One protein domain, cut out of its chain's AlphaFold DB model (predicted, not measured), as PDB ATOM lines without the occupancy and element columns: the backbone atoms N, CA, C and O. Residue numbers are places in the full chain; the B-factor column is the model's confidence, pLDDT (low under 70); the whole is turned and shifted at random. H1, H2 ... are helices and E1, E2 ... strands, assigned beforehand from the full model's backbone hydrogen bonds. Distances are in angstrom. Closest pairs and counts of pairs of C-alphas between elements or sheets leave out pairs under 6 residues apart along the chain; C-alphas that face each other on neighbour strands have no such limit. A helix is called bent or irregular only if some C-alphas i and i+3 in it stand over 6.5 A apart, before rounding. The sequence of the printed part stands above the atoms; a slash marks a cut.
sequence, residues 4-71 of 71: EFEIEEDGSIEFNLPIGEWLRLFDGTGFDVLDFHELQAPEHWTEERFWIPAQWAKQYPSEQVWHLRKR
ATOM      1  N   GLU A   4     116.586 163.527 132.706       58.59
ATOM      2  CA  GLU A   4     117.934 162.968 132.796       58.59
ATOM      3  C   GLU A   4     118.696 163.291 131.507       58.59
ATOM      4  O   GLU A   4     118.178 163.060 130.411       58.59
ATOM      5  N   PHE A   5     119.905 163.836 131.642       55.72
ATOM      6  CA  PHE A   5     120.847 164.028 130.542       55.72
ATOM      7  C   PHE A   5     122.176 163.360 130.917       55.72
ATOM      8  O   PHE A   5     122.725 163.618 131.989       55.72
ATOM      9  N   GLU A   6     122.666 162.479 130.047       53.25
ATOM     10  CA  GLU A   6     123.985 161.853 130.165       53.25
ATOM     11  C   GLU A   6     125.021 162.777 129.511       53.25
ATOM     12  O   GLU A   6     124.866 163.149 128.345       53.25
ATOM     13  N   ILE A   7     126.059 163.171 130.255       59.84
ATOM     14  CA  ILE A   7     127.182 163.927 129.689       59.84
ATOM     15  C   ILE A   7     128.196 162.922 129.143       59.84
ATOM     16  O   ILE A   7     128.848 162.199 129.896       59.84
ATOM     17  N   GLU A   8     128.327 162.876 127.815       58.78
ATOM     18  CA  GLU A   8     129.075 161.841 127.082       58.78
ATOM     19  C   GLU A   8     130.596 161.781 127.380       58.78
ATOM     20  O   GLU A   8     131.261 160.863 126.903       58.78
ATOM     21  N   GLU A   9     131.181 162.698 128.166       61.91
ATOM     22  CA  GLU A   9     132.640 162.743 128.379       61.91
ATOM     23  C   GLU A   9     133.164 162.042 129.650       61.91
ATOM     24  O   GLU A   9     134.291 161.542 129.623       61.91
ATOM     25  N   ASP A  10     132.398 161.949 130.745       68.81
ATOM     26  CA  ASP A  10     132.867 161.323 132.001       68.81
ATOM     27  C   ASP A  10     131.908 160.280 132.607       68.81
ATOM     28  O   ASP A  10     132.228 159.668 133.631       68.81
ATOM     29  N   GLY A  11     130.763 160.036 131.959       76.62
ATOM     30  CA  GLY A  11     129.731 159.113 132.438       76.62
ATOM     31  C   GLY A  11     128.955 159.637 133.649       76.62
ATOM     32  O   GLY A  11     128.333 158.848 134.367       76.62
ATOM     33  N   SER A  12     129.019 160.943 133.919       77.69
ATOM     34  CA  SER A  12     128.206 161.583 134.946       77.69
ATOM     35  C   SER A  12     126.762 161.794 134.480       77.69
ATOM     36  O   SER A  12     126.454 161.905 133.291       77.69
ATOM     37  N   ILE A  13     125.861 161.820 135.462       82.69
ATOM     38  CA  ILE A  13     124.434 162.066 135.265       82.69
ATOM     39  C   ILE A  13     124.109 163.431 135.857       82.69
ATOM     40  O   ILE A  13     124.322 163.658 137.054       82.69
ATOM     41  N   GLU A  14     123.544 164.311 135.034       80.31
ATOM     42  CA  GLU A  14     123.006 165.586 135.490       80.31
ATOM     43  C   GLU A  14     121.484 165.527 135.621       80.31
ATOM     44  O   GLU A  14     120.749 165.198 134.686       80.31
ATOM     45  N   PHE A  15     121.002 165.899 136.806       84.00
ATOM     46  CA  PHE A  15     119.580 165.974 137.106       84.00
ATOM     47  C   PHE A  15     119.099 167.409 136.955       84.00
ATOM     48  O   PHE A  15     119.540 168.302 137.679       84.00
ATOM     49  N   ASN A  16     118.138 167.612 136.058       86.00
ATOM     50  CA  ASN A  16     117.542 168.918 135.837       86.00
ATOM     51  C   ASN A  16     116.047 168.878 136.157       86.00
ATOM     52  O   ASN A  16     115.255 168.159 135.534       86.00
ATOM     53  N   LEU A  17     115.648 169.677 137.149       93.06
ATOM     54  CA  LEU A  17     114.238 169.901 137.434       93.06
ATOM     55  C   LEU A  17     113.615 170.771 136.330       93.06
ATOM     56  O   LEU A  17     114.217 171.764 135.912       93.06
ATOM     57  N   PRO A  18     112.374 170.477 135.903       93.75
ATOM     58  CA  PRO A  18     111.576 171.448 135.169       93.75
ATOM     59  C   PRO A  18     111.454 172.758 135.957       93.75
ATOM     60  O   PRO A  18     111.324 172.735 137.181       93.75
ATOM     61  N   ILE A  19     111.376 173.895 135.261       94.19
ATOM     62  CA  ILE A  19     111.220 175.233 135.869       94.19
ATOM     63  C   ILE A  19     110.097 175.263 136.923       94.19
ATOM     64  O   ILE A  19     110.258 175.807 138.012       94.19
ATOM     65  N   GLY A  20     108.956 174.625 136.637       96.50
ATOM     66  CA  GLY A  20     107.838 174.560 137.582       96.50
ATOM     67  C   GLY A  20     108.136 173.774 138.867       96.50
ATOM     68  O   GLY A  20     107.562 174.089 139.908       96.50
ATOM     69  N   GLU A  21     109.020 172.775 138.813       97.88
ATOM     70  CA  GLU A  21     109.473 172.036 139.999       97.88
ATOM     71  C   GLU A  21     110.495 172.843 140.804       97.88
ATOM     72  O   GLU A  21     110.431 172.830 142.031       97.88
ATOM     73  N   TRP A  22     111.367 173.619 140.147       97.12
ATOM     74  CA  TRP A  22     112.243 174.574 140.837       97.12
ATOM     75  C   TRP A  22     111.440 175.589 141.655       97.12
ATOM     76  O   TRP A  22     111.707 175.781 142.839       97.12
ATOM     77  N   LEU A  23     110.395 176.179 141.064       97.56
ATOM     78  CA  LEU A  23     109.512 177.116 141.768       97.56
ATOM     79  C   LEU A  23     108.841 176.475 142.993       97.56
ATOM     80  O   LEU A  23     108.813 177.078 144.067       97.56
ATOM     81  N   ARG A  24     108.331 175.243 142.850       98.12
ATOM     82  CA  ARG A  24     107.749 174.481 143.969       98.12
ATOM     83  C   ARG A  24     108.774 174.201 145.063       98.12
ATOM     84  O   ARG A  24     108.448 174.323 146.243       98.12
ATOM     85  N   LEU A  25     109.996 173.840 144.679       97.69
ATOM     86  CA  LEU A  25     111.081 173.582 145.613       97.69
ATOM     87  C   LEU A  25     111.441 174.843 146.406       97.69
ATOM     88  O   LEU A  25     111.548 174.771 147.629       97.69
ATOM     89  N   PHE A  26     111.595 175.995 145.751       98.12
ATOM     90  CA  PHE A  26     111.946 177.246 146.430       98.12
ATOM     91  C   PHE A  26     110.877 177.685 147.430       98.12
ATOM     92  O   PHE A  26     111.212 177.975 148.581       98.12
ATOM     93  N   ASP A  27     109.597 177.643 147.052       98.19
ATOM     94  CA  ASP A  27     108.521 177.956 147.997       98.19
ATOM     95  C   ASP A  27     108.523 176.977 149.181       98.19
ATOM     96  O   ASP A  27     108.610 177.401 150.338       98.19
ATOM     97  N   GLY A  28     108.545 175.668 148.910       98.44
ATOM     98  CA  GLY A  28     108.544 174.631 149.945       98.44
ATOM     99  C   GLY A  28     109.749 174.684 150.891       98.44
ATOM    100  O   GLY A  28     109.656 174.240 152.034       98.44
ATOM    101  N   THR A  29     110.867 175.266 150.450       98.06
ATOM    102  CA  THR A  29     112.093 175.438 151.249       98.06
ATOM    103  C   THR A  29     112.212 176.810 151.917       98.06
ATOM    104  O   THR A  29     113.169 177.051 152.654       98.06
ATOM    105  N   GLY A  30     111.227 177.697 151.740       98.38
ATOM    106  CA  GLY A  30     111.188 178.984 152.436       98.38
ATOM    107  C   GLY A  30     111.891 180.126 151.705       98.38
ATOM    108  O   GLY A  30     112.313 181.076 152.360       98.38
ATOM    109  N   PHE A  31     112.003 180.070 150.380       98.75
ATOM    110  CA  PHE A  31     112.573 181.145 149.570       98.75
ATOM    111  C   PHE A  31     111.507 181.896 148.776       98.75
ATOM    112  O   PHE A  31     110.623 181.298 148.169       98.75
ATOM    113  N   ASP A  32     111.648 183.217 148.737       98.44
ATOM    114  CA  ASP A  32     110.994 184.064 147.749       98.44
ATOM    115  C   ASP A  32     111.870 184.124 146.493       98.44
ATOM    116  O   ASP A  32     113.070 184.408 146.579       98.44
ATOM    117  N   VAL A  33     111.270 183.911 145.322       98.19
ATOM    118  CA  VAL A  33     111.935 184.146 144.036       98.19
ATOM    119  C   VAL A  33     111.866 185.640 143.733       98.19
ATOM    120  O   VAL A  33     110.783 186.188 143.533       98.19
ATOM    121  N   LEU A  34     113.019 186.307 143.741       98.50
ATOM    122  CA  LEU A  34     113.134 187.728 143.414       98.50
ATOM    123  C   LEU A  34     113.334 187.954 141.917       98.50
ATOM    124  O   LEU A  34     112.874 188.966 141.399       98.50
ATOM    125  N   ASP A  35     114.049 187.044 141.254       98.12
ATOM    126  CA  ASP A  35     114.363 187.156 139.833       98.12
ATOM    127  C   ASP A  35     114.756 185.800 139.225       98.12
ATOM    128  O   ASP A  35     115.229 184.905 139.939       98.12
ATOM    129  N   PHE A  36     114.596 185.668 137.910       97.00
ATOM    130  CA  PHE A  36     115.021 184.507 137.125       97.00
ATOM    131  C   PHE A  36     115.566 184.967 135.772       97.00
ATOM    132  O   PHE A  36     114.862 185.628 135.010       97.00
ATOM    133  N   HIS A  37     116.814 184.601 135.476       94.88
ATOM    134  CA  HIS A  37     117.506 184.985 134.246       94.88
ATOM    135  C   HIS A  37     117.956 183.763 133.458       94.88
ATOM    136  O   HIS A  37     118.676 182.904 133.966       94.88
ATOM    137  N   GLU A  38     117.590 183.758 132.184       92.94
ATOM    138  CA  GLU A  38     118.082 182.844 131.161       92.94
ATOM    139  C   GLU A  38     119.141 183.584 130.339       92.94
ATOM    140  O   GLU A  38     118.827 184.405 129.475       92.94
ATOM    141  N   LEU A  39     120.416 183.375 130.678       88.94
ATOM    142  CA  LEU A  39     121.505 184.178 130.124       88.94
ATOM    143  C   LEU A  39     121.907 183.696 128.728       88.94
ATOM    144  O   LEU A  39     122.073 182.501 128.486       88.94
ATOM    145  N   GLN A  40     122.130 184.661 127.836       91.06
ATOM    146  CA  GLN A  40     122.723 184.441 126.518       91.06
ATOM    147  C   GLN A  40     124.177 184.914 126.490       91.06
ATOM    148  O   GLN A  40     124.558 185.873 127.171       91.06
ATOM    149  N   ALA A  41     124.993 184.257 125.669       91.81
ATOM    150  CA  ALA A  41     126.372 184.665 125.451       91.81
ATOM    151  C   ALA A  41     126.441 186.037 124.745       91.81
ATOM    152  O   ALA A  41     125.669 186.294 123.817       91.81
ATOM    153  N   PRO A  42     127.386 186.919 125.125       91.44
ATOM    154  CA  PRO A  42     127.605 188.183 124.429       91.44
ATOM    155  C   PRO A  42     127.961 187.994 122.948       91.44
ATOM    156  O   PRO A  42     128.646 187.044 122.577       91.44
ATOM    157  N   GLU A  43     127.610 188.967 122.102       92.44
ATOM    158  CA  GLU A  43     127.846 188.869 120.651       92.44
ATOM    159  C   GLU A  43     129.332 188.717 120.278       92.44
ATOM    160  O   GLU A  43     129.679 188.022 119.328       92.44
ATOM    161  N   HIS A  44     130.242 189.326 121.040       94.94
ATOM    162  CA  HIS A  44     131.679 189.228 120.765       94.94
ATOM    163  C   HIS A  44     132.286 187.872 121.161       94.94
ATOM    164  O   HIS A  44     133.448 187.621 120.850       94.94
ATOM    165  N   TRP A  45     131.539 187.013 121.860       93.62
ATOM    166  CA  TRP A  45     132.028 185.717 122.304       93.62
ATOM    167  C   TRP A  45     132.025 184.708 121.150       93.62
ATOM    168  O   TRP A  45     131.032 184.569 120.428       93.62
ATOM    169  N   THR A  46     133.140 184.000 120.972       95.06
ATOM    170  CA  THR A  46     133.344 183.058 119.857       95.06
ATOM    171  C   THR A  46     133.775 181.662 120.293       95.06
ATOM    172  O   THR A  46     133.796 180.759 119.464       95.06
ATOM    173  N   GLU A  47     134.132 181.478 121.562       95.31
ATOM    174  CA  GLU A  47     134.713 180.235 122.073       95.31
ATOM    175  C   GLU A  47     133.643 179.295 122.638       95.31
ATOM    176  O   GLU A  47     132.619 179.730 123.164       95.31
ATOM    177  N   GLU A  48     133.877 177.991 122.557       92.62
ATOM    178  CA  GLU A  48     133.079 177.023 123.307       92.62
ATOM    179  C   GLU A  48     133.398 177.130 124.803       92.62
ATOM    180  O   GLU A  48     134.552 177.328 125.192       92.62
ATOM    181  N   ARG A  49     132.376 177.004 125.653       87.56
ATOM    182  CA  ARG A  49     132.558 176.986 127.105       87.56
ATOM    183  C   ARG A  49     131.572 176.022 127.743       87.56
ATOM    184  O   ARG A  49     130.400 176.056 127.394       87.56
ATOM    185  N   PHE A  50     132.052 175.199 128.679       84.62
ATOM    186  CA  PHE A  50     131.243 174.162 129.338       84.62
ATOM    187  C   PHE A  50     130.493 173.284 128.327       84.62
ATOM    188  O   PHE A  50     129.306 173.031 128.482       84.62
ATOM    189  N   TRP A  51     131.179 172.902 127.244       85.44
ATOM    190  CA  TRP A  51     130.619 172.098 126.152       85.44
ATOM    191  C   TRP A  51     129.437 172.741 125.402       85.44
ATOM    192  O   TRP A  51     128.769 172.089 124.605       85.44
ATOM    193  N   ILE A  52     129.183 174.039 125.610       89.38
ATOM    194  CA  ILE A  52     128.161 174.800 124.891       89.38
ATOM    195  C   ILE A  52     128.841 175.620 123.781       89.38
ATOM    196  O   ILE A  52     129.633 176.529 124.075       89.38
ATOM    197  N   PRO A  53     128.508 175.389 122.497       93.69
ATOM    198  CA  PRO A  53     129.013 176.208 121.402       93.69
ATOM    199  C   PRO A  53     128.566 177.669 121.525       93.69
ATOM    200  O   PRO A  53     127.388 177.950 121.755       93.69
ATOM    201  N   ALA A  54     129.467 178.622 121.253       93.94
ATOM    202  CA  ALA A  54     129.150 180.055 121.303       93.94
ATOM    203  C   ALA A  54     127.912 180.433 120.469       93.94
ATOM    204  O   ALA A  54     127.104 181.254 120.887       93.94
ATOM    205  N   GLN A  55     127.741 179.827 119.287       94.50
ATOM    206  CA  GLN A  55     126.580 180.096 118.433       94.50
ATOM    207  C   GLN A  55     125.262 179.615 119.044       94.50
ATOM    208  O   GLN A  55     124.242 180.275 118.854       94.50
ATOM    209  N   TRP A  56     125.286 178.504 119.785       94.19
ATOM    210  CA  TRP A  56     124.120 178.019 120.516       94.19
ATOM    211  C   TRP A  56     123.770 178.977 121.651       94.19
ATOM    212  O   TRP A  56     122.647 179.470 121.702       94.19
ATOM    213  N   ALA A  57     124.753 179.321 122.488       94.12
ATOM    214  CA  ALA A  57     124.561 180.187 123.652       94.12
ATOM    215  C   ALA A  57     124.079 181.610 123.301       94.12
ATOM    216  O   ALA A  57     123.542 182.312 124.153       94.12
ATOM    217  N   LYS A  58     124.269 182.064 122.056       93.81
ATOM    218  CA  LYS A  58     123.718 183.339 121.559       93.81
ATOM    219  C   LYS A  58     122.228 183.274 121.218       93.81
ATOM    220  O   LYS A  58     121.569 184.304 121.191       93.81
ATOM    221  N   GLN A  59     121.709 182.092 120.894       92.94
ATOM    222  CA  GLN A  59     120.328 181.910 120.435       92.94
ATOM    223  C   GLN A  59     119.440 181.280 121.504       92.94
ATOM    224  O   GLN A  59     118.243 181.559 121.557       92.94
ATOM    225  N   TYR A  60     120.030 180.459 122.365       92.12
ATOM    226  CA  TYR A  60     119.343 179.694 123.389       92.12
ATOM    227  C   TYR A  60     120.071 179.868 124.719       92.12
ATOM    228  O   TYR A  60     121.301 179.970 124.728       92.12
ATOM    229  N   PRO A  61     119.341 179.908 125.841       86.75
ATOM    230  CA  PRO A  61     119.977 179.983 127.140       86.75
ATOM    231  C   PRO A  61     120.801 178.729 127.407       86.75
ATOM    232  O   PRO A  61     120.353 177.608 127.167       86.75
ATOM    233  N   SER A  62     122.016 178.941 127.900       86.56
ATOM    234  CA  SER A  62     122.913 177.867 128.329       86.56
ATOM    235  C   SER A  62     122.916 177.679 129.843       86.56
ATOM    236  O   SER A  62     123.432 176.685 130.327       86.56
ATOM    237  N   GLU A  63     122.371 178.644 130.585       87.81
ATOM    238  CA  GLU A  63     122.422 178.709 132.043       87.81
ATOM    239  C   GLU A  63     121.130 179.305 132.606       87.81
ATOM    240  O   GLU A  63     120.507 180.179 131.995       87.81
ATOM    241  N   GLN A  64     120.774 178.863 133.812       91.50
ATOM    242  CA  GLN A  64     119.634 179.348 134.587       91.50
ATOM    243  C   GLN A  64     120.131 180.016 135.870       91.50
ATOM    244  O   GLN A  64     120.759 179.372 136.710       91.50
ATOM    245  N   VAL A  65     119.819 181.298 136.065       94.81
ATOM    246  CA  VAL A  65     120.218 182.044 137.265       94.81
ATOM    247  C   VAL A  65     118.990 182.444 138.070       94.81
ATOM    248  O   VAL A  65     118.137 183.196 137.604       94.81
ATOM    249  N   TRP A  66     118.933 181.974 139.314       97.19
ATOM    250  CA  TRP A  66     117.849 182.245 140.253       97.19
ATOM    251  C   TRP A  66     118.310 183.212 141.340       97.19
ATOM    252  O   TRP A  66     119.251 182.922 142.081       97.19
ATOM    253  N   HIS A  67     117.627 184.348 141.479       98.12
ATOM    254  CA  HIS A  67     117.842 185.255 142.601       98.12
ATOM    255  C   HIS A  67     116.778 184.995 143.660       98.12
ATOM    256  O   HIS A  67     115.594 185.262 143.454       98.12
ATOM    257  N   LEU A  68     117.208 184.467 144.802       98.50
ATOM    258  CA  LEU A  68     116.320 184.037 145.873       98.50
ATOM    259  C   LEU A  68     116.581 184.832 147.149       98.50
ATOM    260  O   LEU A  68     117.727 185.132 147.487       98.50
ATOM    261  N   ARG A  69     115.522 185.100 147.910       98.50
ATOM    262  CA  ARG A  69     115.609 185.617 149.278       98.50
ATOM    263  C   ARG A  69     115.050 184.590 150.242       98.50
ATOM    264  O   ARG A  69     113.920 184.149 150.084       98.50
ATOM    265  N   LYS A  70     115.818 184.243 151.272       97.94
ATOM    266  CA  LYS A  70     115.307 183.417 152.367       97.94
ATOM    267  C   LYS A  70     114.294 184.220 153.190       97.94
ATOM    268  O   LYS A  70     114.598 185.357 153.554       97.94
ATOM    269  N   ARG A  71     113.122 183.635 153.439       95.44
ATOM    270  CA  ARG A  71     112.085 184.200 154.312       95.44
ATOM    271  C   ARG A  71     112.505 184.207 155.780       95.44
ATOM    272  O   ARG A  71     113.304 183.325 156.180       95.44
TER     273      ARG A  71
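This is residues 4 to 71 of the 71 residues of an uncharacterized protein of marine metagenome (UniProt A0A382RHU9). A long bent ribbon, E3 and E4, has helix H1 near one end, H2 past the other and hairpin E1-E2 away from it. The 68 printed residues include two named helices and four named strands, E1 E2 H1 E3 H2 E4; both sheets are antiparallel, the class mixed. It is loose, radius of gyration of the C-alphas 14.9 A, spanning 40 by 31 by 16 A.

Hairpin E1, residues 4 to 6, with E2, 13 to 16, has N 14 and O 5 3.2 A apart. H1, residues 19 to 28, and E3, 31 to 39, come closest at the C-alphas of Phe 26 and Asp 32, 7.0 A. E4, 63 to 70, pairs with E3, N 34 and O 67 2.8 A apart. In H1 every O i to N i+4 pair is within hydrogen-bond range, in H2, 54 to 59, 1 of 2.

E1 begins at (117.934, 162.968, 132.796) and E4 ends at (115.307, 183.417, 152.367).

The link E3 to H2 is long; residues 4 to 10 have pLDDT under 70.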